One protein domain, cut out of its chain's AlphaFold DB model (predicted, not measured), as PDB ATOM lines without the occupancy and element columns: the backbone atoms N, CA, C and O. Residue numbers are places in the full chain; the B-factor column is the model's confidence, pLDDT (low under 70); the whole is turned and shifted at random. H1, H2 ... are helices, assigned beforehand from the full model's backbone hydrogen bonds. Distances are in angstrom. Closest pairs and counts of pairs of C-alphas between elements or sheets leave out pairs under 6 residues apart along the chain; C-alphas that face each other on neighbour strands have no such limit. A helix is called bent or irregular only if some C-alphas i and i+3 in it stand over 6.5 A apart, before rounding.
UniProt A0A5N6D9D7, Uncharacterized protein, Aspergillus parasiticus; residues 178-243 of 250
ATOM      1  N   CYS A 178     172.965 197.062 186.382       56.38
ATOM      2  CA  CYS A 178     173.233 197.134 184.941       56.38
ATOM      3  C   CYS A 178     173.943 195.881 184.397       56.38
ATOM      4  O   CYS A 178     173.518 195.333 183.384       56.38
ATOM      5  N   GLN A 179     174.969 195.374 185.091       58.41
ATOM      6  CA  GLN A 179     175.656 194.132 184.689       58.41
ATOM      7  C   GLN A 179     174.724 192.924 184.753       58.41
ATOM      8  O   GLN A 179     174.836 191.998 183.951       58.41
ATOM      9  N   SER A 180     173.763 192.958 185.681       59.03
ATOM     10  CA  SER A 180     172.783 191.892 185.777       59.03
ATOM     11  C   SER A 180     171.961 191.733 184.494       59.03
ATOM     12  O   SER A 180     171.827 190.630 183.981       59.03
ATOM     13  N   GLN A 181     171.521 192.837 183.891       55.09
ATOM     14  CA  GLN A 181     170.695 192.804 182.685       55.09
ATOM     15  C   GLN A 181     171.447 192.269 181.457       55.09
ATOM     16  O   GLN A 181     170.866 191.518 180.680       55.09
ATOM     17  N   GLN A 182     172.740 192.570 181.302       56.28
ATOM     18  CA  GLN A 182     173.540 192.030 180.191       56.28
ATOM     19  C   GLN A 182     173.739 190.512 180.293       56.28
ATOM     20  O   GLN A 182     173.617 189.809 179.290       56.28
ATOM     21  N   SER A 183     173.981 189.992 181.500       58.09
ATOM     22  CA  SER A 183     174.084 188.544 181.720       58.09
ATOM     23  C   SER A 183     172.733 187.843 181.485       58.09
ATOM     24  O   SER A 183     172.725 186.789 180.849       58.09
ATOM     25  N   VAL A 184     171.595 188.452 181.874       57.41
ATOM     26  CA  VAL A 184     170.243 187.945 181.536       57.41
ATOM     27  C   VAL A 184     170.087 187.846 180.019       57.41
ATOM     28  O   VAL A 184     169.714 186.794 179.505       57.41
ATOM     29  N   MET A 185     170.380 188.933 179.299       55.62
ATOM     30  CA  MET A 185     170.185 189.005 177.850       55.62
ATOM     31  C   MET A 185     171.052 187.986 177.107       55.62
ATOM     32  O   MET A 185     170.579 187.357 176.161       55.62
ATOM     33  N   SER A 186     172.287 187.760 177.568       56.25
ATOM     34  CA  SER A 186     173.154 186.721 177.009       56.25
ATOM     35  C   SER A 186     172.577 185.318 177.224       56.25
ATOM     36  O   SER A 186     172.567 184.534 176.282       56.25
ATOM     37  N   THR A 187     172.016 185.019 178.404       55.62
ATOM     38  CA  THR A 187     171.366 183.718 178.658       55.62
ATOM     39  C   THR A 187     170.066 183.524 177.871       55.62
ATOM     40  O   THR A 187     169.836 182.440 177.347       55.62
ATOM     41  N   GLN A 188     169.254 184.573 177.701       56.34
ATOM     42  CA  GLN A 188     168.014 184.513 176.913       56.34
ATOM     43  C   GLN A 188     168.280 184.304 175.417       56.34
ATOM     44  O   GLN A 188     167.521 183.611 174.747       56.34
ATOM     45  N   SER A 189     169.381 184.852 174.893       56.22
ATOM     46  CA  SER A 189     169.811 184.594 173.514       56.22
ATOM     47  C   SER A 189     170.153 183.121 173.263       56.22
ATOM     48  O   SER A 189     170.089 182.684 172.116       56.22
ATOM     49  N   VAL A 190     170.535 182.370 174.299       59.31
ATOM     50  CA  VAL A 190     170.897 180.952 174.181       59.31
ATOM     51  C   VAL A 190     169.660 180.044 174.259       59.31
ATOM     52  O   VAL A 190     169.621 179.011 173.597       59.31
ATOM     53  N   ASP A 191     168.605 180.442 174.981       60.38
ATOM     54  CA  ASP A 191     167.333 179.699 174.979       60.38
ATOM     55  C   ASP A 191     166.721 179.660 173.559       60.38
ATOM     56  O   ASP A 191     166.211 178.626 173.124       60.38
ATOM     57  N   SER A 192     166.839 180.758 172.799       62.94
ATOM     58  CA  SER A 192     166.384 180.831 171.401       62.94
ATOM     59  C   SER A 192     167.204 179.947 170.454       62.94
ATOM     60  O   SER A 192     166.637 179.332 169.553       62.94
ATOM     61  N   SER A 193     168.520 179.825 170.667       72.69
ATOM     62  CA  SER A 193     169.378 178.975 169.828       72.69
ATOM     63  C   SER A 193     169.222 177.483 170.133       72.69
ATOM     64  O   SER A 193     169.568 176.639 169.306       72.69
ATOM     65  N   MET A 194     168.650 177.120 171.286       77.06
ATOM     66  CA  MET A 194     168.458 175.718 171.641       77.06
ATOM     67  C   MET A 194     167.446 175.014 170.728       77.06
ATOM     68  O   MET A 194     167.653 173.856 170.357       77.06
ATOM     69  N   GLY A 195     166.382 175.717 170.326       83.38
ATOM     70  CA  GLY A 195     165.414 175.206 169.351       83.38
ATOM     71  C   GLY A 195     166.055 174.935 167.988       83.38
ATOM     72  O   GLY A 195     165.785 173.905 167.368       83.38
ATOM     73  N   GLU A 196     166.968 175.805 167.558       86.06
ATOM     74  CA  GLU A 196     167.719 175.642 166.309       86.06
ATOM     75  C   GLU A 196     168.659 174.432 166.370       86.06
ATOM     76  O   GLU A 196     168.657 173.615 165.453       86.06
ATOM     77  N   ILE A 197     169.398 174.258 167.475       85.94
ATOM     78  CA  ILE A 197     170.288 173.101 167.672       85.94
ATOM     79  C   ILE A 197     169.491 171.794 167.659       85.94
ATOM     80  O   ILE A 197     169.880 170.849 166.976       85.94
ATOM     81  N   LYS A 198     168.365 171.732 168.381       88.56
ATOM     82  CA  LYS A 198     167.489 170.552 168.375       88.56
ATOM     83  C   LYS A 198     166.961 170.249 166.977       88.56
ATOM     84  O   LYS A 198     166.975 169.096 166.562       88.56
ATOM     85  N   THR A 199     166.548 171.283 166.244       88.81
ATOM     86  CA  THR A 199     166.061 171.144 164.866       88.81
ATOM     87  C   THR A 199     167.146 170.605 163.943       88.81
ATOM     88  O   THR A 199     166.905 169.670 163.186       88.81
ATOM     89  N   PHE A 200     168.358 171.146 164.045       88.44
ATOM     90  CA  PHE A 200     169.502 170.692 163.267       88.44
ATOM     91  C   PHE A 200     169.873 169.235 163.579       88.44
ATOM     92  O   PHE A 200     170.042 168.434 162.665       88.44
ATOM     93  N   LEU A 201     169.935 168.854 164.860       87.44
ATOM     94  CA  LEU A 201     170.220 167.471 165.262       87.44
ATOM     95  C   LEU A 201     169.125 166.494 164.816       87.44
ATOM     96  O   LEU A 201     169.444 165.401 164.358       87.44
ATOM     97  N   ALA A 202     167.853 166.892 164.894       88.00
ATOM     98  CA  ALA A 202     166.731 166.092 164.410       88.00
ATOM     99  C   ALA A 202     166.806 165.836 162.894       88.00
ATOM    100  O   ALA A 202     166.491 164.741 162.442       88.00
ATOM    101  N   GLN A 203     167.273 166.818 162.112       87.38
ATOM    102  CA  GLN A 203     167.486 166.668 160.667       87.38
ATOM    103  C   GLN A 203     168.662 165.746 160.324       87.38
ATOM    104  O   GLN A 203     168.635 165.082 159.291       87.38
ATOM    105  N   LEU A 204     169.699 165.718 161.167       86.19
ATOM    106  CA  LEU A 204     170.857 164.839 160.987       86.19
ATOM    107  C   LEU A 204     170.588 163.398 161.426       86.19
ATOM    108  O   LEU A 204     171.244 162.483 160.933       86.19
ATOM    109  N   ALA A 205     169.656 163.191 162.356       83.69
ATOM    110  CA  ALA A 205     169.288 161.867 162.823       83.69
ATOM    111  C   ALA A 205     168.540 161.108 161.716       83.69
ATOM    112  O   ALA A 205     167.354 161.330 161.468       83.69
ATOM    113  N   THR A 206     169.238 160.197 161.042       71.25
ATOM    114  CA  THR A 206     168.656 159.309 160.036       71.25
ATOM    115  C   THR A 206     168.395 157.932 160.641       71.25
ATOM    116  O   THR A 206     169.258 157.329 161.273       71.25
ATOM    117  N   SER A 207     167.183 157.414 160.455       65.38
ATOM    118  CA  SER A 207     166.855 156.029 160.786       65.38
ATOM    119  C   SER A 207     167.441 155.089 159.726       65.38
ATOM    120  O   SER A 207     167.192 155.291 158.536       65.38
ATOM    121  N   GLU A 208     168.161 154.039 160.124       66.94
ATOM    122  CA  GLU A 208     168.637 153.007 159.184       66.94
ATOM    123  C   GLU A 208     167.499 152.276 158.434       66.94
ATOM    124  O   GLU A 208     167.658 152.007 157.240       66.94
ATOM    125  N   PRO A 209     166.342 151.956 159.053       75.88
ATOM    126  CA  PRO A 209     165.264 151.273 158.348       75.88
ATOM    127  C   PRO A 209     164.452 152.242 157.469       75.88
ATOM    128  O   PRO A 209     163.987 153.275 157.964       75.88
ATOM    129  N   PRO A 210     164.190 151.908 156.192       74.00
ATOM    130  CA  PRO A 210     163.328 152.720 155.342       74.00
ATOM    131  C   PRO A 210     161.888 152.758 155.879       74.00
ATOM    132  O   PRO A 210     161.310 151.725 156.211       74.00
ATOM    133  N   GLY A 211     161.300 153.958 155.926       77.44
ATOM    134  CA  GLY A 211     159.901 154.181 156.317       77.44
ATOM    135  C   GLY A 211     159.666 154.576 157.777       77.44
ATOM    136  O   GLY A 211     158.511 154.746 158.165       77.44
ATOM    137  N   GLN A 212     160.714 154.753 158.588       78.00
ATOM    138  CA  GLN A 212     160.547 155.344 159.917       78.00
ATOM    139  C   GLN A 212     160.265 156.855 159.835       78.00
ATOM    140  O   GLN A 212     160.720 157.525 158.903       78.00
ATOM    141  N   PRO A 213     159.486 157.400 160.789       80.50
ATOM    142  CA  PRO A 213     159.219 158.830 160.847       80.50
ATOM    143  C   PRO A 213     160.507 159.609 161.129       80.50
ATOM    144  O   PRO A 213     161.381 159.145 161.860       80.50
ATOM    145  N   ALA A 214     160.601 160.815 160.568       82.75
ATOM    146  CA  ALA A 214     161.672 161.742 160.905       82.75
ATOM    147  C   ALA A 214     161.640 162.067 162.406       82.75
ATOM    148  O   ALA A 214     160.562 162.186 162.997       82.75
ATOM    149  N   VAL A 215     162.818 162.233 163.008       87.25
ATOM    150  CA  VAL A 215     162.937 162.619 164.417       87.25
ATOM    151  C   VAL A 215     162.324 164.006 164.609       87.25
ATOM    152  O   VAL A 215     162.626 164.937 163.860       87.25
ATOM    153  N   ASN A 216     161.450 164.155 165.604       88.62
ATOM    154  CA  ASN A 216     160.898 165.454 165.970       88.62
ATOM    155  C   ASN A 216     161.917 166.205 166.855       88.62
ATOM    156  O   ASN A 216     162.454 165.608 167.790       88.62
ATOM    157  N   PRO A 217     162.186 167.505 166.622       87.19
ATOM    158  CA  PRO A 217     163.031 168.310 167.510       87.19
ATOM    159  C   PRO A 217     162.610 168.280 168.989       87.19
ATOM    160  O   PRO A 217     163.465 168.396 169.870       87.19
ATOM    161  N   ASP A 218     161.320 168.098 169.276       86.75
ATOM    162  CA  ASP A 218     160.803 167.978 170.644       86.75
ATOM    163  C   ASP A 218     161.276 166.694 171.349       86.75
ATOM    164  O   ASP A 218     161.444 166.699 172.569       86.75
ATOM    165  N   ASP A 219     161.599 165.646 170.583       83.38
ATOM    166  CA  ASP A 219     162.151 164.377 171.075       83.38
ATOM    167  C   ASP A 219     163.684 164.422 171.238       83.38
ATOM    168  O   ASP A 219     164.306 163.458 171.692       83.38
ATOM    169  N   VAL A 220     164.325 165.545 170.890       83.62
ATOM    170  CA  VAL A 220     165.770 165.737 171.054       83.62
ATOM    171  C   VAL A 220     166.076 166.327 172.428       83.62
ATOM    172  O   VAL A 220     165.663 167.440 172.773       83.62
ATOM    173  N   PHE A 221     166.888 165.613 173.203       82.50
ATOM    174  CA  PHE A 221     167.392 166.056 174.502       82.50
ATOM    175  C   PHE A 221     168.855 166.480 174.378       82.50
ATOM    176  O   PHE A 221     169.685 165.736 173.861       82.50
ATOM    177  N   LEU A 222     169.178 167.682 174.858       81.25
ATOM    178  CA  LEU A 222     170.547 168.192 174.834       81.25
ATOM    179  C   LEU A 222     171.238 167.940 176.166       81.25
ATOM    180  O   LEU A 222     170.696 168.233 177.233       81.25
ATOM    181  N   TYR A 223     172.475 167.466 176.078       78.00
ATOM    182  CA  TYR A 223     173.334 167.213 177.222       78.00
ATOM    183  C   TYR A 223     174.659 167.963 177.064       78.00
ATOM    184  O   TYR A 223     175.094 168.193 175.935       78.00
ATOM    185  N   PRO A 224     175.336 168.321 178.171       67.69
ATOM    186  CA  PRO A 224     176.605 169.045 178.113       67.69
ATOM    187  C   PRO A 224     177.703 168.353 177.296       67.69
ATOM    188  O   PRO A 224     178.558 169.019 176.717       67.69
ATOM    189  N   ASN A 225     177.706 167.018 177.287       73.44
ATOM    190  CA  ASN A 225     178.598 166.177 176.497       73.44
ATOM    191  C   ASN A 225     177.966 164.788 176.281       73.44
ATOM    192  O   ASN A 225     176.968 164.449 176.924       73.44
ATOM    193  N   GLY A 226     178.572 163.979 175.406       75.62
ATOM    194  CA  GLY A 226     178.087 162.629 175.090       75.62
ATOM    195  C   GLY A 226     178.025 161.695 176.304       75.62
ATOM    196  O   GLY A 226     177.055 160.963 176.455       75.62
ATOM    197  N   MET A 227     178.986 161.780 177.232       74.94
ATOM    198  CA  MET A 227     178.980 160.946 178.442       74.94
ATOM    199  C   MET A 227     177.804 161.258 179.372       74.94
ATOM    200  O   MET A 227     177.188 160.332 179.889       74.94
ATOM    201  N   ASN A 228     177.432 162.534 179.533       72.50
ATOM    202  CA  ASN A 228     176.215 162.896 180.265       72.50
ATOM    203  C   ASN A 228     174.969 162.349 179.570       72.50
ATOM    204  O   ASN A 228     174.065 161.893 180.259       72.50
ATOM    205  N   ALA A 229     174.920 162.394 178.234       79.56
ATOM    206  CA  ALA A 229     173.791 161.851 177.482       79.56
ATOM    207  C   ALA A 229     173.636 160.344 177.723       79.56
ATOM    208  O   ALA A 229     172.547 159.884 178.057       79.56
ATOM    209  N   ILE A 230     174.738 159.593 177.631       78.62
ATOM    210  CA  ILE A 230     174.763 158.144 177.868       78.62
ATOM    211  C   ILE A 230     174.386 157.827 179.318       78.62
ATOM    212  O   ILE A 230     173.555 156.955 179.558       78.62
ATOM    213  N   CYS A 231     174.959 158.546 180.286       75.12
ATOM    214  CA  CYS A 231     174.674 158.336 181.703       75.12
ATOM    215  C   CYS A 231     173.203 158.620 182.033       75.12
ATOM    216  O   CYS A 231     172.550 157.791 182.660       75.12
ATOM    217  N   ALA A 232     172.661 159.750 181.571       78.00
ATOM    218  CA  ALA A 232     171.268 160.118 181.812       78.00
ATOM    219  C   ALA A 232     170.288 159.142 181.147       78.00
ATOM    220  O   ALA A 232     169.282 158.773 181.750       78.00
ATOM    221  N   LEU A 233     170.595 158.684 179.929       80.62
ATOM    222  CA  LEU A 233     169.810 157.650 179.258       80.62
ATOM    223  C   LEU A 233     169.858 156.328 180.035       80.62
ATOM    224  O   LEU A 233     168.824 155.691 180.212       80.62
ATOM    225  N   SER A 234     171.038 155.943 180.525       77.50
ATOM    226  CA  SER A 234     171.230 154.728 181.320       77.50
ATOM    227  C   SER A 234     170.409 154.753 182.610       77.50
ATOM    228  O   SER A 234     169.654 153.820 182.881       77.50
ATOM    229  N   GLU A 235     170.481 155.852 183.365       77.12
ATOM    230  CA  GLU A 235     169.685 156.052 184.582       77.12
ATOM    231  C   GLU A 235     168.180 156.046 184.286       77.12
ATOM    232  O   GLU A 235     167.409 155.392 184.992       77.12
ATOM    233  N   GLY A 236     167.765 156.727 183.214       78.38
ATOM    234  CA  GLY A 236     166.378 156.738 182.760       78.38
ATOM    235  C   GLY A 236     165.875 155.328 182.468       78.38
ATOM    236  O   GLY A 236     164.879 154.899 183.043       78.38
ATOM    237  N   LEU A 237     166.590 154.569 181.642       76.69
ATOM    238  CA  LEU A 237     166.219 153.201 181.274       76.69
ATOM    239  C   LEU A 237     166.214 152.244 182.475       76.69
ATOM    240  O   LEU A 237     165.264 151.475 182.629       76.69
ATOM    241  N   ALA A 238     167.208 152.332 183.363       73.12
ATOM    242  CA  ALA A 238     167.253 151.537 184.589       73.12
ATOM    243  C   ALA A 238     166.044 151.804 185.502       73.12
ATOM    244  O   ALA A 238     165.556 150.890 186.165       73.12
ATOM    245  N   SER A 239     165.520 153.038 185.508       73.94
ATOM    246  CA  SER A 239     164.314 153.384 186.270       73.94
ATOM    247  C   SER A 239     163.028 152.767 185.705       73.94
ATOM    248  O   SER A 239     162.088 152.523 186.459       73.94
ATOM    249  N   PHE A 240     162.986 152.476 184.398       72.44
ATOM    250  CA  PHE A 240     161.841 151.827 183.752       72.44
ATOM    251  C   PHE A 240     161.864 150.304 183.893       72.44
ATOM    252  O   PHE A 240     160.804 149.684 183.965       72.44
ATOM    253  N   ALA A 241     163.049 149.693 183.937       71.50
ATOM    254  CA  ALA A 241     163.197 148.253 184.096       71.50
ATOM    255  C   ALA A 241     164.552 147.917 184.734       71.50
ATOM    256  O   ALA A 241     165.584 147.917 184.058       71.50
ATOM    257  N   ALA A 242     164.517 147.592 186.031       64.88
ATOM    258  CA  ALA A 242     165.686 147.339 186.881       64.88
ATOM    259  C   ALA A 242     166.620 146.220 186.375       64.88
ATOM    260  O   ALA A 242     167.802 146.228 186.705       64.88
ATOM    261  N   ASP A 243     166.111 145.310 185.537       66.56
ATOM    262  CA  ASP A 243     166.858 144.170 184.988       66.56
ATOM    263  C   ASP A 243     167.346 144.398 183.540       66.56
ATOM    264  O   ASP A 243     167.740 143.457 182.849       66.56
TER     265      ASP A 243
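AT A GLANCE: This is residues 178 to 243 of the 250 residues of an uncharacterized protein of Aspergillus parasiticus (UniProt A0A5N6D9D7). A long helix, H1, and a shorter one, H2, stay apart, and between them a loop juts past the end of H1 at residues 208 to 213, then folds back to lead into H2. The first part of H1, residues 178 to 193, sticks out as a free arm. The printed part has 66 residues, all helix in class, with H1 then H2 and no named strand. It is only just extended, close to loose, with a radius of gyration of the C-alphas of 16.5 A, and flat, spanning 52 by 32 by 17 A.

HOW THE PARTS SIT: Start at H1, residues 178 to 204, and look next at H2, residues 226 to 240: they are apart. In H2 every O i to N i+4 pair is within hydrogen-bond range; in H1 17 of 23 are.

IN THESE COORDINATES: Find C-alpha 178 at (173.233, 197.134, 184.941); from there H1 runs 40.3 A to C-alpha 204. H1 is neither bent nor irregular, but only just: C-alphas 192 and 195 are 6.1 A apart. H2 runs 21.3 A and ends at C-alpha 240, (161.841, 151.827, 183.752).

THE WHOLE: The two farthest C-alphas, Cys 178 and Pro 210, are 54.3 A apart. The link of 21 residues is long, and the printed part has no cut. Look for pLDDT under 70 at residues 178 to 192, 207 to 208, 224 and 242 to 243.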